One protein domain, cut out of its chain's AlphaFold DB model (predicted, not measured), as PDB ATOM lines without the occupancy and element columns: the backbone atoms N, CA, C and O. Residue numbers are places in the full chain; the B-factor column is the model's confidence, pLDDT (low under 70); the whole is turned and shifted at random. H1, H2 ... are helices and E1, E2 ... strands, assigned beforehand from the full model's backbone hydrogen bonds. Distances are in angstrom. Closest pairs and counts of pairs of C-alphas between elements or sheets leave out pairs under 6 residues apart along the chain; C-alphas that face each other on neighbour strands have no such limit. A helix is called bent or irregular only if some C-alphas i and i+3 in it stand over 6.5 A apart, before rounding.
ATOM      1  N   ARG A  29     120.105  72.740  79.655       80.12
ATOM      2  CA  ARG A  29     119.856  73.215  81.025       80.12
ATOM      3  C   ARG A  29     120.793  74.336  81.475       80.12
ATOM      4  O   ARG A  29     120.377  75.180  82.266       80.12
ATOM      5  N   ASP A  30     122.003  74.391  80.934       81.12
ATOM      6  CA  ASP A  30     123.011  75.380  81.336       81.12
ATOM      7  C   ASP A  30     122.809  76.734  80.636       81.12
ATOM      8  O   ASP A  30     123.364  77.772  81.020       81.12
ATOM      9  N   THR A  31     121.965  76.755  79.602       81.06
ATOM     10  CA  THR A  31     121.751  77.944  78.782       81.06
ATOM     11  C   THR A  31     120.979  79.032  79.529       81.06
ATOM     12  O   THR A  31     120.054  78.767  80.301       81.06
ATOM     13  N   ALA A  32     121.321  80.297  79.260       85.06
ATOM     14  CA  ALA A  32     120.542  81.441  79.744       85.06
ATOM     15  C   ALA A  32     119.072  81.329  79.309       85.06
ATOM     16  O   ALA A  32     118.170  81.547  80.108       85.06
ATOM     17  N   ARG A  33     118.839  80.854  78.079       84.12
ATOM     18  CA  ARG A  33     117.499  80.651  77.528       84.12
ATOM     19  C   ARG A  33     116.653  79.667  78.338       84.12
ATOM     20  O   ARG A  33     115.468  79.915  78.532       84.12
ATOM     21  N   PHE A  34     117.239  78.558  78.798       88.88
ATOM     22  CA  PHE A  34     116.549  77.611  79.676       88.88
ATOM     23  C   PHE A  34     116.184  78.256  81.013       88.88
ATOM     24  O   PHE A  34     115.045  78.122  81.455       88.88
ATOM     25  N   ARG A  35     117.117  78.990  81.634       90.81
ATOM     26  CA  ARG A  35     116.876  79.694  82.904       90.81
ATOM     27  C   ARG A  35     115.775  80.747  82.776       90.81
ATOM     28  O   ARG A  35     114.831  80.729  83.559       90.81
ATOM     29  N   GLU A  36     115.840  81.582  81.742       90.88
ATOM     30  CA  GLU A  36     114.828  82.599  81.439       90.88
ATOM     31  C   GLU A  36     113.431  81.994  81.248       90.88
ATOM     32  O   GLU A  36     112.451  82.510  81.787       90.88
ATOM     33  N   GLU A  37     113.328  80.895  80.494       91.38
ATOM     34  CA  GLU A  37     112.053  80.216  80.249       91.38
ATOM     35  C   GLU A  37     111.537  79.491  81.502       91.38
ATOM     36  O   GLU A  37     110.340  79.522  81.778       91.38
ATOM     37  N   MET A  38     112.422  78.890  82.302       94.50
ATOM     38  CA  MET A  38     112.062  78.305  83.596       94.50
ATOM     39  C   MET A  38     111.471  79.367  84.527       94.50
ATOM     40  O   MET A  38     110.379  79.182  85.065       94.50
ATOM     41  N   ASP A  39     112.165  80.494  84.689       93.44
ATOM     42  CA  ASP A  39     111.715  81.577  85.562       93.44
ATOM     43  C   ASP A  39     110.404  82.190  85.061       93.44
ATOM     44  O   ASP A  39     109.540  82.538  85.863       93.44
ATOM     45  N   ARG A  40     110.217  82.269  83.739       92.19
ATOM     46  CA  ARG A  40     108.957  82.682  83.111       92.19
ATOM     47  C   ARG A  40     107.787  81.784  83.501       92.19
ATOM     48  O   ARG A  40     106.761  82.294  83.946       92.19
ATOM     49  N   ILE A  41     107.925  80.466  83.340       94.00
ATOM     50  CA  ILE A  41     106.848  79.523  83.678       94.00
ATOM     51  C   ILE A  41     106.527  79.596  85.171       94.00
ATOM     52  O   ILE A  41     105.355  79.671  85.534       94.00
ATOM     53  N   VAL A  42     107.560  79.619  86.022       94.94
ATOM     54  CA  VAL A  42     107.413  79.769  87.476       94.94
ATOM     55  C   VAL A  42     106.594  81.012  87.800       94.94
ATOM     56  O   VAL A  42     105.566  80.890  88.456       94.94
ATOM     57  N   ARG A  43     106.981  82.190  87.289       93.19
ATOM     58  CA  ARG A  43     106.256  83.443  87.558       93.19
ATOM     59  C   ARG A  43     104.775  83.343  87.200       93.19
ATOM     60  O   ARG A  43     103.939  83.699  88.017       93.19
ATOM     61  N   VAL A  44     104.445  82.811  86.023       94.06
ATOM     62  CA  VAL A  44     103.043  82.683  85.595       94.06
ATOM     63  C   VAL A  44     102.246  81.745  86.502       94.06
ATOM     64  O   VAL A  44     101.114  82.068  86.859       94.06
ATOM     65  N   LEU A  45     102.812  80.596  86.890       95.06
ATOM     66  CA  LEU A  45     102.135  79.658  87.790       95.06
ATOM     67  C   LEU A  45     101.905  80.275  89.176       95.06
ATOM     68  O   LEU A  45     100.817  80.130  89.724       95.06
ATOM     69  N   GLU A  46     102.888  80.997  89.716       94.19
ATOM     70  CA  GLU A  46     102.758  81.719  90.989       94.19
ATOM     71  C   GLU A  46     101.682  82.813  90.915       94.19
ATOM     72  O   GLU A  46     100.874  82.947  91.832       94.19
ATOM     73  N   THR A  47     101.606  83.547  89.799       91.81
ATOM     74  CA  THR A  47     100.563  84.557  89.583       91.81
ATOM     75  C   THR A  47      99.164  83.941  89.581       91.81
ATOM     76  O   THR A  47      98.273  84.450  90.255       91.81
ATOM     77  N   ILE A  48      98.948  82.839  88.855       92.00
ATOM     78  CA  ILE A  48      97.632  82.172  88.825       92.00
ATOM     79  C   ILE A  48      97.290  81.588  90.205       92.00
ATOM     80  O   ILE A  48      96.131  81.595  90.629       92.00
ATOM     81  N   ALA A  49      98.286  81.077  90.929       91.12
ATOM     82  CA  ALA A  49      98.106  80.498  92.256       91.12
ATOM     83  C   ALA A  49      97.642  81.503  93.308       91.12
ATOM     84  O   ALA A  49      96.812  81.142  94.144       91.12
ATOM     85  N   ALA A  50      98.128  82.747  93.235       88.75
ATOM     86  CA  ALA A  50      97.770  83.806  94.173       88.75
ATOM     87  C   ALA A  50      96.248  83.995  94.282       88.75
ATOM     88  O   ALA A  50      95.724  84.149  95.385       88.75
ATOM     89  N   ASP A  51      95.533  83.888  93.158       86.19
ATOM     90  CA  ASP A  51      94.077  84.045  93.123       86.19
ATOM     91  C   ASP A  51      93.314  82.712  93.149       86.19
ATOM     92  O   ASP A  51      92.157  82.680  93.572       86.19
ATOM     93  N   SER A  52      93.944  81.591  92.779       85.88
ATOM     94  CA  SER A  52      93.313  80.256  92.775       85.88
ATOM     95  C   SER A  52      93.520  79.429  94.049       85.88
ATOM     96  O   SER A  52      92.976  78.326  94.157       85.88
ATOM     97  N   GLY A  53      94.270  79.950  95.026       84.62
ATOM     98  CA  GLY A  53      94.625  79.226  96.246       84.62
ATOM     99  C   GLY A  53      95.494  78.015  95.927       84.62
ATOM    100  O   GLY A  53      95.089  76.886  96.191       84.62
ATOM    101  N   ASP A  54      96.642  78.242  95.289       89.25
ATOM    102  CA  ASP A  54      97.582  77.193  94.868       89.25
ATOM    103  C   ASP A  54      96.929  76.127  93.968       89.25
ATOM    104  O   ASP A  54      97.194  74.925  94.085       89.25
ATOM    105  N   PHE A  55      96.040  76.574  93.068       91.31
ATOM    106  CA  PHE A  55      95.240  75.728  92.175       91.31
ATOM    107  C   PHE A  55      94.332  74.717  92.905       91.31
ATOM    108  O   PHE A  55      93.909  73.726  92.311       91.31
ATOM    109  N   GLN A  56      94.022  74.917  94.191       83.56
ATOM    110  CA  GLN A  56      93.116  74.028  94.926       83.56
ATOM    111  C   GLN A  56      91.647  74.268  94.556       83.56
ATOM    112  O   GLN A  56      90.870  73.315  94.543       83.56
ATOM    113  N   ASP A  57      91.272  75.504  94.211       81.38
ATOM    114  CA  ASP A  57      89.898  75.860  93.850       81.38
ATOM    115  C   ASP A  57      89.690  75.867  92.328       81.38
ATOM    116  O   ASP A  57      90.048  76.818  91.627       81.38
ATOM    117  N   ASP A  58      89.051  74.810  91.818       74.75
ATOM    118  CA  ASP A  58      88.793  74.640  90.384       74.75
ATOM    119  C   ASP A  58      87.910  75.751  89.802       74.75
ATOM    120  O   ASP A  58      88.002  76.061  88.614       74.75
ATOM    121  N   LYS A  59      87.102  76.421  90.636       79.19
ATOM    122  CA  LYS A  59      86.244  77.535  90.205       79.19
ATOM    123  C   LYS A  59      87.017  78.834  89.991       79.19
ATOM    124  O   LYS A  59      86.464  79.780  89.435       79.19
ATOM    125  N   LYS A  60      88.272  78.895  90.438       82.44
ATOM    126  CA  LYS A  60      89.125  80.084  90.335       82.44
ATOM    127  C   LYS A  60      90.172  79.991  89.234       82.44
ATOM    128  O   LYS A  60      90.746  81.008  88.864       82.44
ATOM    129  N   VAL A  61      90.374  78.812  88.647       84.62
ATOM    130  CA  VAL A  61      91.193  78.643  87.435       84.62
ATOM    131  C   VAL A  61      90.294  78.793  86.206       84.62
ATOM    132  O   VAL A  61      90.095  77.864  85.432       84.62
ATOM    133  N   VAL A  62      89.697  79.978  86.064       88.44
ATOM    134  CA  VAL A  62      88.784  80.321  84.964       88.44
ATOM    135  C   VAL A  62      89.278  81.566  84.219       88.44
ATOM    136  O   VAL A  62      89.886  82.438  84.849       88.44
ATOM    137  N   PRO A  63      89.010  81.693  82.901       91.69
ATOM    138  CA  PRO A  63      89.513  82.788  82.066       91.69
ATOM    139  C   PRO A  63      89.348  84.190  82.663       91.69
ATOM    140  O   PRO A  63      90.298  84.965  82.656       91.69
ATOM    141  N   ALA A  64      88.179  84.501  83.229       91.12
ATOM    142  CA  ALA A  64      87.889  85.815  83.805       91.12
ATOM    143  C   ALA A  64      88.783  86.162  85.012       91.12
ATOM    144  O   ALA A  64      89.272  87.288  85.134       91.12
ATOM    145  N   VAL A  65      89.027  85.188  85.899       90.06
ATOM    146  CA  VAL A  65      89.871  85.379  87.089       90.06
ATOM    147  C   VAL A  65      91.323  85.564  86.659       90.06
ATOM    148  O   VAL A  65      91.931  86.566  87.015       90.06
ATOM    149  N   VAL A  66      91.834  84.676  85.799       91.81
ATOM    150  CA  VAL A  66      93.209  84.761  85.279       91.81
ATOM    151  C   VAL A  66      93.441  86.070  84.515       91.81
ATOM    152  O   VAL A  66      94.486  86.699  84.684       91.81
ATOM    153  N   ALA A  67      92.470  86.520  83.710       93.69
ATOM    154  CA  ALA A  67      92.554  87.808  83.025       93.69
ATOM    155  C   ALA A  67      92.699  88.961  84.027       93.69
ATOM    156  O   ALA A  67      93.569  89.812  83.863       93.69
ATOM    157  N   THR A  68      91.895  88.960  85.091       92.38
ATOM    158  CA  THR A  68      91.940  89.996  86.132       92.38
ATOM    159  C   THR A  68      93.313  90.049  86.815       92.38
ATOM    160  O   THR A  68      93.893  91.128  86.937       92.38
ATOM    161  N   SER A  69      93.866  88.893  87.197       90.44
ATOM    162  CA  SER A  69      95.183  88.783  87.845       90.44
ATOM    163  C   SER A  69      96.305  89.370  86.990       90.44
ATOM    164  O   SER A  69      97.134  90.143  87.470       90.44
ATOM    165  N   PHE A  70      96.326  89.022  85.702       92.12
ATOM    166  CA  PHE A  70      97.389  89.449  84.794       92.12
ATOM    167  C   PHE A  70      97.240  90.891  84.326       92.12
ATOM    168  O   PHE A  70      98.251  91.549  84.094       92.12
ATOM    169  N   LEU A  71      96.015  91.414  84.225       91.94
ATOM    170  CA  LEU A  71      95.814  92.836  83.949       91.94
ATOM    171  C   LEU A  71      96.249  93.712  85.110       91.94
ATOM    172  O   LEU A  71      96.818  94.770  84.869       91.94
ATOM    173  N   LYS A  72      96.042  93.264  86.353       88.50
ATOM    174  CA  LYS A  72      96.568  93.965  87.523       88.50
ATOM    175  C   LYS A  72      98.090  94.105  87.432       88.50
ATOM    176  O   LYS A  72      98.595  95.217  87.481       88.50
ATOM    177  N   LEU A  73      98.802  93.004  87.187       85.38
ATOM    178  CA  LEU A  73     100.262  93.028  87.022       85.38
ATOM    179  C   LEU A  73     100.715  93.898  85.842       85.38
ATOM    180  O   LEU A  73     101.609  94.730  85.989       85.38
ATOM    181  N   ALA A  74     100.080  93.736  84.680       85.50
ATOM    182  CA  ALA A  74     100.458  94.469  83.477       85.50
ATOM    183  C   ALA A  74     100.211  95.982  83.603       85.50
ATOM    184  O   ALA A  74     100.987  96.769  83.067       85.50
ATOM    185  N   ASN A  75      99.160  96.394  84.317       85.06
ATOM    186  CA  ASN A  75      98.817  97.804  84.507       85.06
ATOM    187  C   ASN A  75      99.582  98.461  85.675       85.06
ATOM    188  O   ASN A  75      99.761  99.675  85.649       85.06
ATOM    189  N   ASP A  76     100.067  97.682  86.651       79.31
ATOM    190  CA  ASP A  76     100.930  98.154  87.752       79.31
ATOM    191  C   ASP A  76     102.392  98.391  87.304       79.31
ATOM    192  O   ASP A  76     103.228  98.861  88.075       79.31
ATOM    193  N   SER A  77     102.726  98.066  86.052       64.81
ATOM    194  CA  SER A  77     104.051  98.309  85.477       64.81
ATOM    195  C   SER A  77     104.163  99.785  85.082       64.81
ATOM    196  O   SER A  77     103.448 100.212  84.181       64.81
ATOM    197  N   ASP A  78     105.047 100.562  85.721       56.31
ATOM    198  CA  ASP A  78     105.279 102.006  85.482       56.31
ATOM    199  C   ASP A  78     105.754 102.333  84.038       56.31
ATOM    200  O   ASP A  78     106.886 102.756  83.801       56.31
ATOM    201  N   GLY A  79     104.914 102.115  83.025       51.62
ATOM    202  CA  GLY A  79     105.178 102.450  81.621       51.62
ATOM    203  C   GLY A  79     106.242 101.603  80.905       51.62
ATOM    204  O   GLY A  79     106.540 101.874  79.742       51.62
ATOM    205  N   LEU A  80     106.803 100.577  81.550       47.03
ATOM    206  CA  LEU A  80     107.632  99.558  80.895       47.03
ATOM    207  C   LEU A  80     106.715  98.479  80.299       47.03
ATOM    208  O   LEU A  80     105.823  97.998  80.992       47.03
ATOM    209  N   GLU A  81     106.921  98.091  79.033       56.62
ATOM    210  CA  GLU A  81     106.181  96.975  78.420       56.62
ATOM    211  C   GLU A  81     106.339  95.713  79.284       56.62
ATOM    212  O   GLU A  81     107.409  95.096  79.319       56.62
ATOM    213  N   SER A  82     105.277  95.322  79.992       66.62
ATOM    214  CA  SER A  82     105.274  94.072  80.740       66.62
ATOM    215  C   SER A  82     105.207  92.893  79.771       66.62
ATOM    216  O   SER A  82     104.360  92.813  78.882       66.62
ATOM    217  N   ASN A  83     106.110  91.931  79.950       82.81
ATOM    218  CA  ASN A  83     106.059  90.668  79.218       82.81
ATOM    219  C   ASN A  83     105.051  89.675  79.817       82.81
ATOM    220  O   ASN A  83     104.861  88.612  79.233       82.81
ATOM    221  N   ASP A  84     104.368  90.012  80.915       87.62
ATOM    222  CA  ASP A  84     103.542  89.074  81.684       87.62
ATOM    223  C   ASP A  84     102.393  88.487  80.857       87.62
ATOM    224  O   ASP A  84     102.126  87.287  80.916       87.62
ATOM    225  N   LEU A  85     101.749  89.301  80.018       91.38
ATOM    226  CA  LEU A  85     100.669  88.854  79.132       91.38
ATOM    227  C   LEU A  85     101.169  87.891  78.041       91.38
ATOM    228  O   LEU A  85     100.527  86.882  77.726       91.38
ATOM    229  N   ARG A  86     102.353  88.165  77.483       92.12
ATOM    230  CA  ARG A  86     103.011  87.282  76.504       92.12
ATOM    231  C   ARG A  86     103.461  85.982  77.175       92.12
ATOM    232  O   ARG A  86     103.336  84.907  76.583       92.12
ATOM    233  N   ASP A  87     103.955  86.075  78.405       91.94
ATOM    234  CA  ASP A  87     104.394  84.954  79.230       91.94
ATOM    235  C   ASP A  87     103.210  84.042  79.578       91.94
ATOM    236  O   ASP A  87     103.306  82.830  79.369       91.94
ATOM    237  N   LEU A  88     102.063  84.615  79.963       94.62
ATOM    238  CA  LEU A  88     100.808  83.894  80.192       94.62
ATOM    239  C   LEU A  88     100.402  83.064  78.972       94.62
ATOM    240  O   LEU A  88     100.247  81.849  79.076       94.62
ATOM    241  N   ALA A  89     100.281  83.692  77.799       93.50
ATOM    242  CA  ALA A  89      99.911  82.983  76.574       93.50
ATOM    243  C   ALA A  89     100.887  81.833  76.265       93.50
ATOM    244  O   ALA A  89     100.484  80.740  75.866       93.50
ATOM    245  N   SER A  90     102.180  82.066  76.499       91.62
ATOM    246  CA  SER A  90     103.248  81.092  76.283       91.62
ATOM    247  C   SER A  90     103.167  79.880  77.223       91.62
ATOM    248  O   SER A  90     103.502  78.764  76.816       91.62
ATOM    249  N   VAL A  91     102.729  80.073  78.469       93.12
ATOM    250  CA  VAL A  91     102.490  78.987  79.435       93.12
ATOM    251  C   VAL A  91     101.193  78.252  79.132       93.12
ATOM    252  O   VAL A  91     101.160  77.031  79.234       93.12
ATOM    253  N   LEU A  92     100.150  78.947  78.682       94.44
ATOM    254  CA  LEU A  92      98.897  78.303  78.289       94.44
ATOM    255  C   LEU A  92      99.080  77.397  77.072       94.44
ATOM    256  O   LEU A  92      98.544  76.296  77.057       94.44
ATOM    257  N   PHE A  93      99.893  77.793  76.089       92.94
ATOM    258  CA  PHE A  93     100.278  76.899  74.990       92.94
ATOM    259  C   PHE A  93     100.991  75.639  75.487       92.94
ATOM    260  O   PHE A  93     100.715  74.544  75.009       92.94
ATOM    261  N   LEU A  94     101.876  75.782  76.476       91.19
ATOM    262  CA  LEU A  94     102.571  74.648  77.076       91.19
ATOM    263  C   LEU A  94     101.610  73.727  77.844       91.19
ATOM    264  O   LEU A  94     101.701  72.514  77.698       91.19
ATOM    265  N   ALA A  95     100.706  74.299  78.640       91.75
ATOM    266  CA  ALA A  95      99.757  73.548  79.456       91.75
ATOM    267  C   ALA A  95      98.716  72.808  78.604       91.75
ATOM    268  O   ALA A  95      98.414  71.658  78.891       91.75
ATOM    269  N   THR A  96      98.217  73.453  77.545       91.62
ATOM    270  CA  THR A  96      97.130  72.929  76.694       91.62
ATOM    271  C   THR A  96      97.617  72.128  75.483       91.62
ATOM    272  O   THR A  96      96.828  71.562  74.731       91.62
ATOM    273  N   GLY A  97      98.925  72.144  75.201       88.12
ATOM    274  CA  GLY A  97      99.491  71.588  73.968       88.12
ATOM    275  C   GLY A  97      99.137  72.366  72.689       88.12
ATOM    276  O   GLY A  97      99.502  71.942  71.588       88.12
ATOM    277  N   LYS A  98      98.447  73.510  72.794       91.88
ATOM    278  CA  LYS A  98      98.161  74.405  71.661       91.88
ATOM    279  C   LYS A  98      99.431  75.134  71.205       91.88
ATOM    280  O   LYS A  98     100.434  75.203  71.907       91.88
ATOM    281  N   SER A  99      99.397  75.729  70.010       89.81
ATOM    282  CA  SER A  99     100.513  76.530  69.486       89.81
ATOM    283  C   SER A  99     100.041  77.849  68.885       89.81
ATOM    284  O   SER A  99      98.959  77.911  68.297       89.81
ATOM    285  N   ASP A 100     100.886  78.883  68.940       90.19
ATOM    286  CA  ASP A 100     100.610  80.182  68.300       90.19
ATOM    287  C   ASP A 100     100.349  80.035  66.791       90.19
ATOM    288  O   ASP A 100      99.522  80.738  66.216       90.19
ATOM    289  N   ASN A 101     100.997  79.067  66.135       87.31
ATOM    290  CA  ASN A 101     100.807  78.825  64.707       87.31
ATOM    291  C   ASN A 101      99.388  78.376  64.346       87.31
ATOM    292  O   ASN A 101      98.902  78.772  63.286       87.31
ATOM    293  N   ALA A 102      98.738  77.586  65.202       90.06
ATOM    294  CA  ALA A 102      97.338  77.215  65.028       90.06
ATOM    295  C   ALA A 102      96.408  78.323  65.547       90.06
ATOM    296  O   ALA A 102      95.513  78.779  64.829       90.06
ATOM    297  N   ALA A 103      96.682  78.819  66.758       93.75
ATOM    298  CA  ALA A 103      95.878  79.827  67.440       93.75
ATOM    299  C   ALA A 103      95.723  81.109  66.616       93.75
ATOM    300  O   ALA A 103      94.616  81.635  66.513       93.75
ATOM    301  N   LYS A 104      96.784  81.571  65.938       95.06
ATOM    302  CA  LYS A 104      96.731  82.805  65.141       95.06
ATOM    303  C   LYS A 104      95.708  82.761  64.010       95.06
ATOM    304  O   LYS A 104      95.232  83.809  63.593       95.06
ATOM    305  N   CYS A 105      95.394  81.578  63.488       95.25
ATOM    306  CA  CYS A 105      94.401  81.407  62.429       95.25
ATOM    307  C   CYS A 105      92.997  81.184  63.006       95.25
ATOM    308  O   CYS A 105      92.009  81.600  62.410       95.25
ATOM    309  N   GLN A 106      92.907  80.527  64.161       96.25
ATOM    310  CA  GLN A 106      91.645  80.116  64.775       96.25
ATOM    311  C   GLN A 106      91.014  81.209  65.642       96.25
ATOM    312  O   GLN A 106      89.793  81.335  65.656       96.25
ATOM    313  N   PHE A 107      91.811  82.029  66.328       97.00
ATOM    314  CA  PHE A 107      91.284  83.036  67.245       97.00
ATOM    315  C   PHE A 107      90.407  84.100  66.554       97.00
ATOM    316  O   PHE A 107      89.317  84.370  67.059       97.00
ATOM    317  N   PRO A 108      90.757  84.644  65.367       96.62
ATOM    318  CA  PRO A 108      89.841  85.528  64.639       96.62
ATOM    319  C   PRO A 108      88.511  84.860  64.259       96.62
ATOM    320  O   PRO A 108      87.471  85.517  64.266       96.62
ATOM    321  N   LEU A 109      88.526  83.555  63.957       96.19
ATOM    322  CA  LEU A 109      87.305  82.789  63.680       96.19
ATOM    323  C   LEU A 109      86.469  82.622  64.949       96.19
ATOM    324  O   LEU A 109      85.265  82.840  64.906       96.19
ATOM    325  N   PHE A 110      87.100  82.319  66.087       97.00
ATOM    326  CA  PHE A 110      86.430  82.267  67.386       97.00
ATOM    327  C   PHE A 110      85.752  83.601  67.726       97.00
ATOM    328  O   PHE A 110      84.580  83.613  68.105       97.00
ATOM    329  N   LEU A 111      86.448  84.728  67.530       96.88
ATOM    330  CA  LEU A 111      85.879  86.054  67.764       96.88
ATOM    331  C   LEU A 111      84.631  86.298  66.900       96.88
ATOM    332  O   LEU A 111      83.602  86.720  67.421       96.88
ATOM    333  N   ARG A 112      84.687  85.968  65.605       95.94
ATOM    334  CA  ARG A 112      83.563  86.145  64.670       95.94
ATOM    335  C   ARG A 112      82.393  85.195  64.953       95.94
ATOM    336  O   ARG A 112      81.239  85.612  65.008       95.94
ATOM    337  N   ASP A 113      82.683  83.904  65.085       95.56
ATOM    338  CA  ASP A 113      81.674  82.841  65.033       95.56
ATOM    339  C   ASP A 113      81.085  82.518  66.405       95.56
ATOM    340  O   ASP A 113      79.904  82.182  66.495       95.56
ATOM    341  N   VAL A 114      81.890  82.642  67.464       94.44
ATOM    342  CA  VAL A 114      81.500  82.301  68.838       94.44
ATOM    343  C   VAL A 114      81.241  83.563  69.650       94.44
ATOM    344  O   VAL A 114      80.147  83.724  70.184       94.44
ATOM    345  N   ALA A 115      82.205  84.488  69.708       93.19
ATOM    346  CA  ALA A 115      82.051  85.726  70.479       93.19
ATOM    347  C   ALA A 115      81.172  86.780  69.778       93.19
ATOM    348  O   ALA A 115      80.788  87.757  70.415       93.19
ATOM    349  N   ARG A 116      80.835  86.573  68.495       95.06
ATOM    350  CA  ARG A 116      80.025  87.480  67.659       95.06
ATOM    351  C   ARG A 116      80.586  88.904  67.582       95.06
ATOM    352  O   ARG A 116      79.837  89.869  67.497       95.06
ATOM    353  N   TRP A 117      81.909  89.029  67.594       95.44
ATOM    354  CA  TRP A 117      82.596  90.299  67.401       95.44
ATOM    355  C   TRP A 117      82.732  90.622  65.912       95.44
ATOM    356  O   TRP A 117      83.181  89.794  65.117       95.44
ATOM    357  N   GLU A 118      82.384  91.851  65.539       88.38
ATOM    358  CA  GLU A 118      82.519  92.353  64.163       88.38
ATOM    359  C   GLU A 118      83.907  92.964  63.894       88.38
ATOM    360  O   GLU A 118      84.330  93.120  62.747       88.38
ATOM    361  N   GLY A 119      84.653  93.265  64.959       93.19
ATOM    362  CA  GLY A 119      85.987  93.842  64.901       93.19
ATOM    363  C   GLY A 119      86.807  93.552  66.154       93.19
ATOM    364  O   GLY A 119      86.325  92.941  67.103       93.19
ATOM    365  N   ILE A 120      88.057  94.004  66.159       94.94
ATOM    366  CA  ILE A 120      88.953  93.962  67.314       94.94
ATOM    367  C   ILE A 120      89.127  95.373  67.894       94.94
ATOM    368  O   ILE A 120      89.361  96.309  67.115       94.94
ATOM    369  N   PRO A 121      89.011  95.557  69.223       95.00
ATOM    370  CA  PRO A 121      89.167  96.864  69.836       95.00
ATOM    371  C   PRO A 121      90.640  97.272  69.868       95.00
ATOM    372  O   PRO A 121      91.540  96.472  70.128       95.00
ATOM    373  N   THR A 122      90.893  98.545  69.603       92.44
ATOM    374  CA  THR A 122      92.203  99.181  69.747       92.44
ATOM    375  C   THR A 122      92.014 100.673  70.016       92.44
ATOM    376  O   THR A 122      90.896 101.175  69.931       92.44
ATOM    377  N   VAL A 123      93.088 101.394  70.321       90.38
ATOM    378  CA  VAL A 123      93.051 102.855  70.466       90.38
ATOM    379  C   VAL A 123      93.803 103.516  69.320       90.38
ATOM    380  O   VAL A 123      94.830 103.001  68.860       90.38
ATOM    381  N   ASP A 124      93.275 104.636  68.830       87.94
ATOM    382  CA  ASP A 124      94.002 105.498  67.894       87.94
ATOM    383  C   ASP A 124      94.994 106.414  68.635       87.94
ATOM    384  O   ASP A 124      95.065 106.403  69.865       87.94
ATOM    385  N   ARG A 125      95.774 107.214  67.897       81.94
ATOM    386  CA  ARG A 125      96.791 108.125  68.465       81.94
ATOM    387  C   ARG A 125      96.233 109.090  69.513       81.94
ATOM    388  O   ARG A 125      96.943 109.418  70.456       81.94
ATOM    389  N   ASP A 126      94.967 109.470  69.371       83.50
ATOM    390  CA  ASP A 126      94.280 110.406  70.266       83.50
ATOM    391  C   ASP A 126      93.607 109.702  71.465       83.50
ATOM    392  O   ASP A 126      92.801 110.299  72.172       83.50
ATOM    393  N   GLY A 127      93.875 108.405  71.680       83.19
ATOM    394  CA  GLY A 127      93.332 107.619  72.798       83.19
ATOM    395  C   GLY A 127      91.874 107.176  72.630       83.19
ATOM    396  O   GLY A 127      91.310 106.541  73.520       83.19
ATOM    397  N   THR A 128      91.255 107.475  71.484       90.94
ATOM    398  CA  THR A 128      89.871 107.081  71.183       90.94
ATOM    399  C   THR A 128      89.785 105.585  70.882       90.94
ATOM    400  O   THR A 128      90.584 105.064  70.102       90.94
ATOM    401  N   LEU A 129      88.798 104.901  71.471       93.19
ATOM    402  CA  LEU A 129      88.494 103.498  71.192       93.19
ATOM    403  C   LEU A 129      87.952 103.338  69.765       93.19
ATOM    404  O   LEU A 129      86.965 103.969  69.389       93.19
ATOM    405  N   VAL A 130      88.564 102.447  68.988       93.69
ATOM    406  CA  VAL A 130      88.169 102.129  67.612       93.69
ATOM    407  C   VAL A 130      88.099 100.617  67.431       93.69
ATOM    408  O   VAL A 130      88.984  99.881  67.867       93.69
ATOM    409  N   TRP A 131      87.073 100.154  66.721       94.81
ATOM    410  CA  TRP A 131      86.918  98.757  66.323       94.81
ATOM    411  C   TRP A 131      87.399  98.578  64.887       94.81
ATOM    412  O   TRP A 131      86.873  99.195  63.961       94.81
ATOM    413  N   ARG A 132      88.430  97.754  64.690       94.12
ATOM    414  CA  ARG A 132      88.984  97.466  63.357       94.12
ATOM    415  C   ARG A 132      88.502  96.108  62.852       94.12
ATOM    416  O   ARG A 132      88.315  95.218  63.675       94.12
ATOM    417  N   PRO A 133      88.354  95.899  61.532       95.62
ATOM    418  CA  PRO A 133      87.961  94.600  60.992       95.62
ATOM    419  C   PRO A 133      88.865  93.465  61.488       95.62
ATOM    420  O   PRO A 133      90.086  93.632  61.568       95.62
ATOM    421  N   LEU A 134      88.274  92.305  61.791       94.38
ATOM    422  CA  LEU A 134      89.031  91.131  62.226       94.38
ATOM    423  C   LEU A 134      90.014  90.683  61.125       94.38
ATOM    424  O   LEU A 134      89.594  90.413  59.993       94.38
ATOM    425  N   PRO A 135      91.323  90.581  61.417       93.56
ATOM    426  CA  PRO A 135      92.294  90.125  60.432       93.56
ATOM    427  C   PRO A 135      92.166  88.616  60.197       93.56
ATOM    428  O   PRO A 135      91.709  87.866  61.054       93.56
ATOM    429  N   ARG A 136      92.662  88.138  59.049       92.44
ATOM    430  CA  ARG A 136      92.710  86.693  58.744       92.44
ATOM    431  C   ARG A 136      93.605  85.902  59.697       92.44
ATOM    432  O   ARG A 136      93.388  84.712  59.892       92.44
ATOM    433  N   THR A 137      94.630  86.550  60.243       94.50
ATOM    434  CA  THR A 137      95.544  85.957  61.218       94.50
ATOM    435  C   THR A 137      95.875  86.966  62.299       94.50
ATOM    436  O   THR A 137      96.153  88.123  61.982       94.50
ATOM    437  N   LEU A 138      95.932  86.515  63.547       94.12
ATOM    438  CA  LEU A 138      96.215  87.351  64.701       94.12
ATOM    439  C   LEU A 138      97.098  86.602  65.704       94.12
ATOM    440  O   LEU A 138      96.613  85.765  66.454       94.12
ATOM    441  N   LYS A 139      98.407  86.876  65.692       94.56
ATOM    442  CA  LYS A 139      99.370  86.229  66.601       94.56
ATOM    443  C   LYS A 139      99.118  86.633  68.054       94.56
ATOM    444  O   LYS A 139      98.758  87.785  68.294       94.56
ATOM    445  N   SER A 140      99.441  85.741  68.990       93.44
ATOM    446  CA  SER A 140      99.449  85.977  70.442       93.44
ATOM    447  C   SER A 140     100.033  87.346  70.811       93.44
ATOM    448  O   SER A 140      99.346  88.182  71.387       93.44
ATOM    449  N   ASP A 141     101.255  87.636  70.357       92.69
ATOM    450  CA  ASP A 141     101.944  88.907  70.624       92.69
ATOM    451  C   ASP A 141     101.164  90.143  70.132       92.69
ATOM    452  O   ASP A 141     101.211  91.214  70.730       92.69
ATOM    453  N   THR A 142     100.409  90.009  69.040       93.38
ATOM    454  CA  THR A 142      99.575  91.108  68.532       93.38
ATOM    455  C   THR A 142      98.326  91.301  69.389       93.38
ATOM    456  O   THR A 142      97.949  92.440  69.642       93.38
ATOM    457  N   VAL A 143      97.715  90.211  69.871       94.81
ATOM    458  CA  VAL A 143      96.602  90.278  70.833       94.81
ATOM    459  C   VAL A 143      97.057  90.969  72.115       94.81
ATOM    460  O   VAL A 143      96.407  91.917  72.542       94.81
ATOM    461  N   MET A 144      98.197  90.557  72.683       94.56
ATOM    462  CA  MET A 144      98.717  91.144  73.924       94.56
ATOM    463  C   MET A 144      98.995  92.638  73.770       94.56
ATOM    464  O   MET A 144      98.560  93.420  74.605       94.56
ATOM    465  N   ARG A 145      99.575  93.067  72.643       91.69
ATOM    466  CA  ARG A 145      99.750  94.500  72.350       91.69
ATOM    467  C   ARG A 145      98.439  95.271  72.221       91.69
ATOM    468  O   ARG A 145      98.411  96.466  72.501       91.69
ATOM    469  N   TYR A 146      97.353  94.643  71.769       92.81
ATOM    470  CA  TYR A 146      96.040  95.291  71.795       92.81
ATOM    471  C   TYR A 146      95.498  95.415  73.216       92.81
ATOM    472  O   TYR A 146      94.993  96.479  73.556       92.81
ATOM    473  N   VAL A 147      95.665  94.387  74.050       93.44
ATOM    474  CA  VAL A 147      95.306  94.435  75.476       93.44
ATOM    475  C   VAL A 147      96.098  95.530  76.206       93.44
ATOM    476  O   VAL A 147      95.504  96.359  76.885       93.44
ATOM    477  N   GLU A 148      97.416  95.610  76.013       90.19
ATOM    478  CA  GLU A 148      98.286  96.644  76.609       90.19
ATOM    479  C   GLU A 148      97.868  98.063  76.187       90.19
ATOM    480  O   GLU A 148      97.861  98.996  76.981       90.19
ATOM    481  N   LYS A 149      97.441  98.245  74.934       89.94
ATOM    482  CA  LYS A 149      96.951  99.540  74.436       89.94
ATOM    483  C   LYS A 149      95.621  99.982  75.045       89.94
ATOM    484  O   LYS A 149      95.269 101.155  74.941       89.94
ATOM    485  N   LEU A 150      94.865  99.058  75.630       91.94
ATOM    486  CA  LEU A 150      93.532  99.304  76.172       91.94
ATOM    487  C   LEU A 150      93.548  99.615  77.677       91.94
ATOM    488  O   LEU A 150      92.476  99.681  78.261       91.94
ATOM    489  N   THR A 151      94.701  99.865  78.313       89.56
ATOM    490  CA  THR A 151      94.803 100.138  79.767       89.56
ATOM    491  C   THR A 151      93.863 101.241  80.271       89.56
ATOM    492  O   THR A 151      93.319 101.135  81.365       89.56
ATOM    493  N   GLN A 152      93.601 102.277  79.467       88.75
ATOM    494  CA  GLN A 152      92.663 103.358  79.822       88.75
ATOM    495  C   GLN A 152      91.178 102.985  79.622       88.75
ATOM    496  O   GLN A 152      90.291 103.780  79.917       88.75
ATOM    497  N   MET A 153      90.900 101.784  79.114       92.44
ATOM    498  CA  MET A 153      89.574 101.233  78.814       92.44
ATOM    499  C   MET A 153      89.411  99.872  79.524       92.44
ATOM    500  O   MET A 153      89.276  98.844  78.855       92.44
ATOM    501  N   PRO A 154      89.419  99.833  80.873       90.75
ATOM    502  CA  PRO A 154      89.617  98.607  81.656       90.75
ATOM    503  C   PRO A 154      88.591  97.507  81.359       90.75
ATOM    504  O   PRO A 154      88.950  96.337  81.272       90.75
ATOM    505  N   THR A 155      87.327  97.863  81.118       94.25
ATOM    506  CA  THR A 155      86.286  96.886  80.760       94.25
ATOM    507  C   THR A 155      86.575  96.204  79.421       94.25
ATOM    508  O   THR A 155      86.492  94.984  79.321       94.25
ATOM    509  N   VAL A 156      86.959  96.975  78.398       94.38
ATOM    510  CA  VAL A 156      87.254  96.452  77.050       94.38
ATOM    511  C   VAL A 156      88.582  95.692  77.042       94.38
ATOM    512  O   VAL A 156      88.715  94.671  76.368       94.38
ATOM    513  N   GLN A 157      89.556  96.167  77.821       94.88
ATOM    514  CA  GLN A 157      90.827  95.488  78.053       94.88
ATOM    515  C   GLN A 157      90.612  94.091  78.647       94.88
ATOM    516  O   GLN A 157      91.140  93.108  78.120       94.88
ATOM    517  N   GLN A 158      89.810  94.009  79.714       95.62
ATOM    518  CA  GLN A 158      89.449  92.754  80.365       95.62
ATOM    519  C   GLN A 158      88.697  91.827  79.424       95.62
ATOM    520  O   GLN A 158      89.070  90.663  79.311       95.62
ATOM    521  N   GLU A 159      87.698  92.338  78.704       96.25
ATOM    522  CA  GLU A 159      86.916  91.520  77.784       96.25
ATOM    523  C   GLU A 159      87.798  90.894  76.691       96.25
ATOM    524  O   GLU A 159      87.706  89.692  76.443       96.25
ATOM    525  N   LEU A 160      88.705  91.663  76.075       96.69
ATOM    526  CA  LEU A 160      89.604  91.142  75.039       96.69
ATOM    527  C   LEU A 160      90.520  90.031  75.570       96.69
ATOM    528  O   LEU A 160      90.655  88.990  74.917       96.69
ATOM    529  N   LEU A 161      91.147  90.238  76.733       96.69
ATOM    530  CA  LEU A 161      92.017  89.223  77.321       96.69
ATOM    531  C   LEU A 161      91.214  87.982  77.715       96.69
ATOM    532  O   LEU A 161      91.612  86.872  77.373       96.69
ATOM    533  N   GLU A 162      90.060  88.157  78.360       96.62
ATOM    534  CA  GLU A 162      89.187  87.053  78.747       96.62
ATOM    535  C   GLU A 162      88.765  86.223  77.531       96.62
ATOM    536  O   GLU A 162      88.924  85.005  77.560       96.62
ATOM    537  N   LYS A 163      88.333  86.844  76.422       96.88
ATOM    538  CA  LYS A 163      87.992  86.108  75.189       96.88
ATOM    539  C   LYS A 163      89.167  85.301  74.650       96.88
ATOM    540  O   LYS A 163      88.970  84.178  74.183       96.88
ATOM    541  N   TYR A 164      90.377  85.849  74.709       97.31
ATOM    542  CA  TYR A 164      91.574  85.123  74.298       97.31
ATOM    543  C   TYR A 164      91.863  83.928  75.214       97.31
ATOM    544  O   TYR A 164      92.148  82.832  74.729       97.31
ATOM    545  N   LEU A 165      91.720  84.102  76.528       96.56
ATOM    546  CA  LEU A 165      91.896  83.026  77.501       96.56
ATOM    547  C   LEU A 165      90.812  81.951  77.381       96.56
ATOM    548  O   LEU A 165      91.146  80.774  77.416       96.56
ATOM    549  N   THR A 166      89.550  82.318  77.155       96.38
ATOM    550  CA  THR A 166      88.461  81.370  76.868       96.38
ATOM    551  C   THR A 166      88.740  80.561  75.608       96.38
ATOM    552  O   THR A 166      88.466  79.369  75.567       96.38
ATOM    553  N   PHE A 167      89.312  81.177  74.573       96.50
ATOM    554  CA  PHE A 167      89.714  80.451  73.371       96.50
ATOM    555  C   PHE A 167      90.844  79.438  73.649       96.50
ATOM    556  O   PHE A 167      90.825  78.311  73.142       96.50
ATOM    557  N   LEU A 168      91.837  79.814  74.460       95.62
ATOM    558  CA  LEU A 168      92.932  78.912  74.827       95.62
ATOM    559  C   LEU A 168      92.510  77.833  75.828       95.62
ATOM    560  O   LEU A 168      93.042  76.732  75.755       95.62
ATOM    561  N   LEU A 169      91.536  78.108  76.688       94.44
ATOM    562  CA  LEU A 169      90.969  77.197  77.684       94.44
ATOM    563  C   LEU A 169      89.531  76.821  77.297       94.44
ATOM    564  O   LEU A 169      88.589  77.003  78.064       94.44
ATOM    565  N   SER A 170      89.362  76.381  76.050       90.50
ATOM    566  CA  SER A 170      88.053  76.211  75.412       90.50
ATOM    567  C   SER A 170      87.304  74.954  75.845       90.50
ATOM    568  O   SER A 170      86.098  74.867  75.624       90.50
ATOM    569  N   THR A 171      88.011  73.972  76.403       89.94
ATOM    570  CA  THR A 171      87.442  72.705  76.872       89.94
ATOM    571  C   THR A 171      87.722  72.505  78.357       89.94
ATOM    572  O   THR A 171      88.700  73.032  78.891       89.94
ATOM    573  N   ASP A 172      86.896  71.691  79.016       89.38
ATOM    574  CA  ASP A 172      87.144  71.280  80.403       89.38
ATOM    575  C   ASP A 172      88.494  70.556  80.539       89.38
ATOM    576  O   ASP A 172      89.185  70.724  81.542       89.38
ATOM    577  N   ASP A 173      88.920  69.829  79.498       91.75
ATOM    578  CA  ASP A 173      90.240  69.195  79.436       91.75
ATOM    579  C   ASP A 173      91.382  70.227  79.422       91.75
ATOM    580  O   ASP A 173      92.360  70.049  80.146       91.75
ATOM    581  N   ASP A 174      91.269  71.318  78.649       92.69
ATOM    582  CA  ASP A 174      92.279  72.391  78.614       92.69
ATOM    583  C   ASP A 174      92.454  73.015  80.016       92.69
ATOM    584  O   ASP A 174      93.572  73.275  80.476       92.69
ATOM    585  N   VAL A 175      91.336  73.235  80.720       91.50
ATOM    586  CA  VAL A 175      91.316  73.763  82.094       91.50
ATOM    587  C   VAL A 175      91.922  72.754  83.075       91.50
ATOM    588  O   VAL A 175      92.794  73.116  83.869       91.50
ATOM    589  N   ALA A 176      91.526  71.482  82.987       91.25
ATOM    590  CA  ALA A 176      92.033  70.411  83.838       91.25
ATOM    591  C   ALA A 176      93.543  70.181  83.653       91.25
ATOM    592  O   ALA A 176      94.248  69.891  84.623       91.25
ATOM    593  N   GLN A 177      94.070  70.348  82.437       93.25
ATOM    594  CA  GLN A 177      95.507  70.280  82.159       93.25
ATOM    595  C   GLN A 177      96.277  71.402  82.866       93.25
ATOM    596  O   GLN A 177      97.265  71.129  83.556       93.25
ATOM    597  N   LEU A 178      95.803  72.650  82.763       93.38
ATOM    598  CA  LEU A 178      96.400  73.787  83.469       93.38
ATOM    599  C   LEU A 178      96.355  73.593  84.993       93.38
ATOM    600  O   LEU A 178      97.368  73.783  85.669       93.38
ATOM    601  N   GLN A 179      95.208  73.164  85.526       92.75
ATOM    602  CA  GLN A 179      95.039  72.857  86.949       92.75
ATOM    603  C   GLN A 179      95.985  71.746  87.408       92.75
ATOM    604  O   GLN A 179      96.642  71.879  88.438       92.75
ATOM    605  N   SER A 180      96.097  70.662  86.638       93.06
ATOM    606  CA  SER A 180      96.972  69.532  86.961       93.06
ATOM    607  C   SER A 180      98.440  69.947  87.005       93.06
ATOM    608  O   SER A 180      99.163  69.544  87.921       93.06
ATOM    609  N   LEU A 181      98.874  70.787  86.059       94.62
ATOM    610  CA  LEU A 181     100.225  71.343  86.042       94.62
ATOM    611  C   LEU A 181     100.477  72.212  87.282       94.62
ATOM    612  O   LEU A 181     101.465  71.996  87.984       94.62
ATOM    613  N   GLY A 182      99.567  73.145  87.577       94.94
ATOM    614  CA  GLY A 182      99.666  74.048  88.726       94.94
ATOM    615  C   GLY A 182      99.656  73.319  90.074       94.94
ATOM    616  O   GLY A 182     100.557  73.511  90.889       94.94
ATOM    617  N   ARG A 183      98.710  72.396  90.288       94.62
ATOM    618  CA  ARG A 183      98.648  71.557  91.501       94.62
ATOM    619  C   ARG A 183      99.925  70.747  91.689       94.62
ATOM    620  O   ARG A 183     100.504  70.744  92.774       94.62
ATOM    621  N   SER A 184     100.391  70.084  90.629       95.50
ATOM    622  CA  SER A 184     101.635  69.308  90.668       95.50
ATOM    623  C   SER A 184     102.835  70.194  90.998       95.50
ATOM    624  O   SER A 184     103.680  69.806  91.806       95.50
ATOM    625  N   TYR A 185     102.888  71.400  90.427       96.88
ATOM    626  CA  TYR A 185     103.915  72.391  90.726       96.88
ATOM    627  C   TYR A 185     103.948  72.738  92.221       96.88
ATOM    628  O   TYR A 185     104.999  72.577  92.837       96.88
ATOM    629  N   PHE A 186     102.818  73.091  92.846       95.81
ATOM    630  CA  PHE A 186     102.782  73.438  94.277       95.81
ATOM    631  C   PHE A 186     103.070  72.248  95.204       95.81
ATOM    632  O   PHE A 186     103.807  72.381  96.183       95.81
ATOM    633  N   VAL A 187     102.586  71.053  94.853       95.62
ATOM    634  CA  VAL A 187     102.915  69.804  95.565       95.62
ATOM    635  C   VAL A 187     104.424  69.520  95.541       95.62
ATOM    636  O   VAL A 187     104.982  68.992  96.508       95.62
ATOM    637  N   MET A 188     105.104  69.856  94.446       97.19
ATOM    638  CA  MET A 188     106.556  69.711  94.323       97.19
ATOM    639  C   MET A 188     107.322  70.882  94.944       97.19
ATOM    640  O   MET A 188     108.406  70.661  95.488       97.19
ATOM    641  N   LYS A 189     106.745  72.086  94.950       96.31
ATOM    642  CA  LYS A 189     107.299  73.287  95.588       96.31
ATOM    643  C   LYS A 189     107.427  73.117  97.093       96.31
ATOM    644  O   LYS A 189     108.476  73.414  97.656       96.31
ATOM    645  N   ALA A 190     106.433  72.498  97.729       95.25
ATOM    646  CA  ALA A 190     106.498  72.109  99.140       95.25
ATOM    647  C   ALA A 190     107.682  71.169  99.472       95.25
ATOM    648  O   ALA A 190     108.026  70.992 100.638       95.25
ATOM    649  N   ARG A 191     108.313  70.562  98.456       96.31
ATOM    650  CA  ARG A 191     109.489  69.687  98.575       96.31
ATOM    651  C   ARG A 191     110.768  70.297  97.983       96.31
ATOM    652  O   ARG A 191     111.770  69.587  97.909       96.31
ATOM    653  N   GLY A 192     110.737  71.548  97.515       96.06
ATOM    654  CA  GLY A 192     111.855  72.207  96.823       96.06
ATOM    655  C   GLY A 192     112.262  71.525  95.511       96.06
ATOM    656  O   GLY A 192     113.448  71.419  95.206       96.06
ATOM    657  N   ARG A 193     111.299  70.948  94.779       96.12
ATOM    658  CA  ARG A 193     111.530  70.163  93.547       96.12
ATOM    659  C   ARG A 193     110.660  70.603  92.365       96.12
ATOM    660  O   ARG A 193     110.597  69.913  91.350       96.12
ATOM    661  N   GLU A 194     109.983  71.735  92.471       96.00
ATOM    662  CA  GLU A 194     109.093  72.289  91.451       96.00
ATOM    663  C   GLU A 194     109.805  72.556  90.121       96.00
ATOM    664  O   GLU A 194     109.299  72.199  89.058       96.00
TER     665      GLU A 194
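What this domain is: This is residues 29 to 194 of the 508 residues of an uncharacterized protein of Gemmatimonadales bacterium (UniProt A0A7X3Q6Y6). A two-strand hairpin, E1 and E2, packs through E1 on one end of a helical body whose core is two helical hairpins, H2 with H3 and H5 with H6. H1 and H7 cross H3 toward the other end, and residues 30 to 36 stick out. The 166 printed residues run H1 H2 H3 H4 E1 E2 H5 H6 H7, mostly helix with one antiparallel sheet. The whole is compact, with a radius of gyration of the C-alphas of 16.2 A and spans of 51 by 35 by 31 A.

How they stand to each other: Begin at E1, residues 119 to 123, and E2, residues 129 to 133, where N 120 and O 132 are 2.8 A apart, within hydrogen-bond range. The closest C-alphas of E1 and H5, residues 140 to 149, are Thr 122 and Tyr 146, 5.8 A apart. H5 touches H6, residues 154 to 168, opposite ways at a shallow tilt of 13 degrees; C-alphas 147 and 157 are closest, 5.3 A. The hub, H3, residues 84 to 96, makes an up-and-down bundle with them, each running against the one before. H2, residues 63 to 75, touches H6 (Pro 63 and Leu 165, closest C-alphas, 5.2 A). H3 is about perpendicular to H1, residues 32 to 52, and H7, residues 172 to 189, touching each: closest C-alphas 88 and 44, 6.0 A, and 95 and 178, 5.2 A. H4, residues 100 to 113, touches H6 with residues 107 to 111 alone (C-alphas 107 and 167, closest, 6.8 A); it is irregular, only just, with C-alphas 105 and 108 6.53 A apart. Every O i to N i+4 pair is within hydrogen-bond range in H2, H3, H5, H6 and H7, against 16 of 17 in H1 and 7 of 10 in H4.

Where its parts are: Find C-alpha 32 at (120.542, 81.441, 79.744); from there H1 runs 30.2 A. H7 runs 25.3 A to C-alpha 189 at (107.299, 73.287, 95.588), and H6 21.1 A.

The domain as a whole: Look at Asp 126 and Arg 191 for the two C-alphas farthest apart, 51.9 A. The printed part has no cut and no long link; residues 77 to 82 have pLDDT under 70.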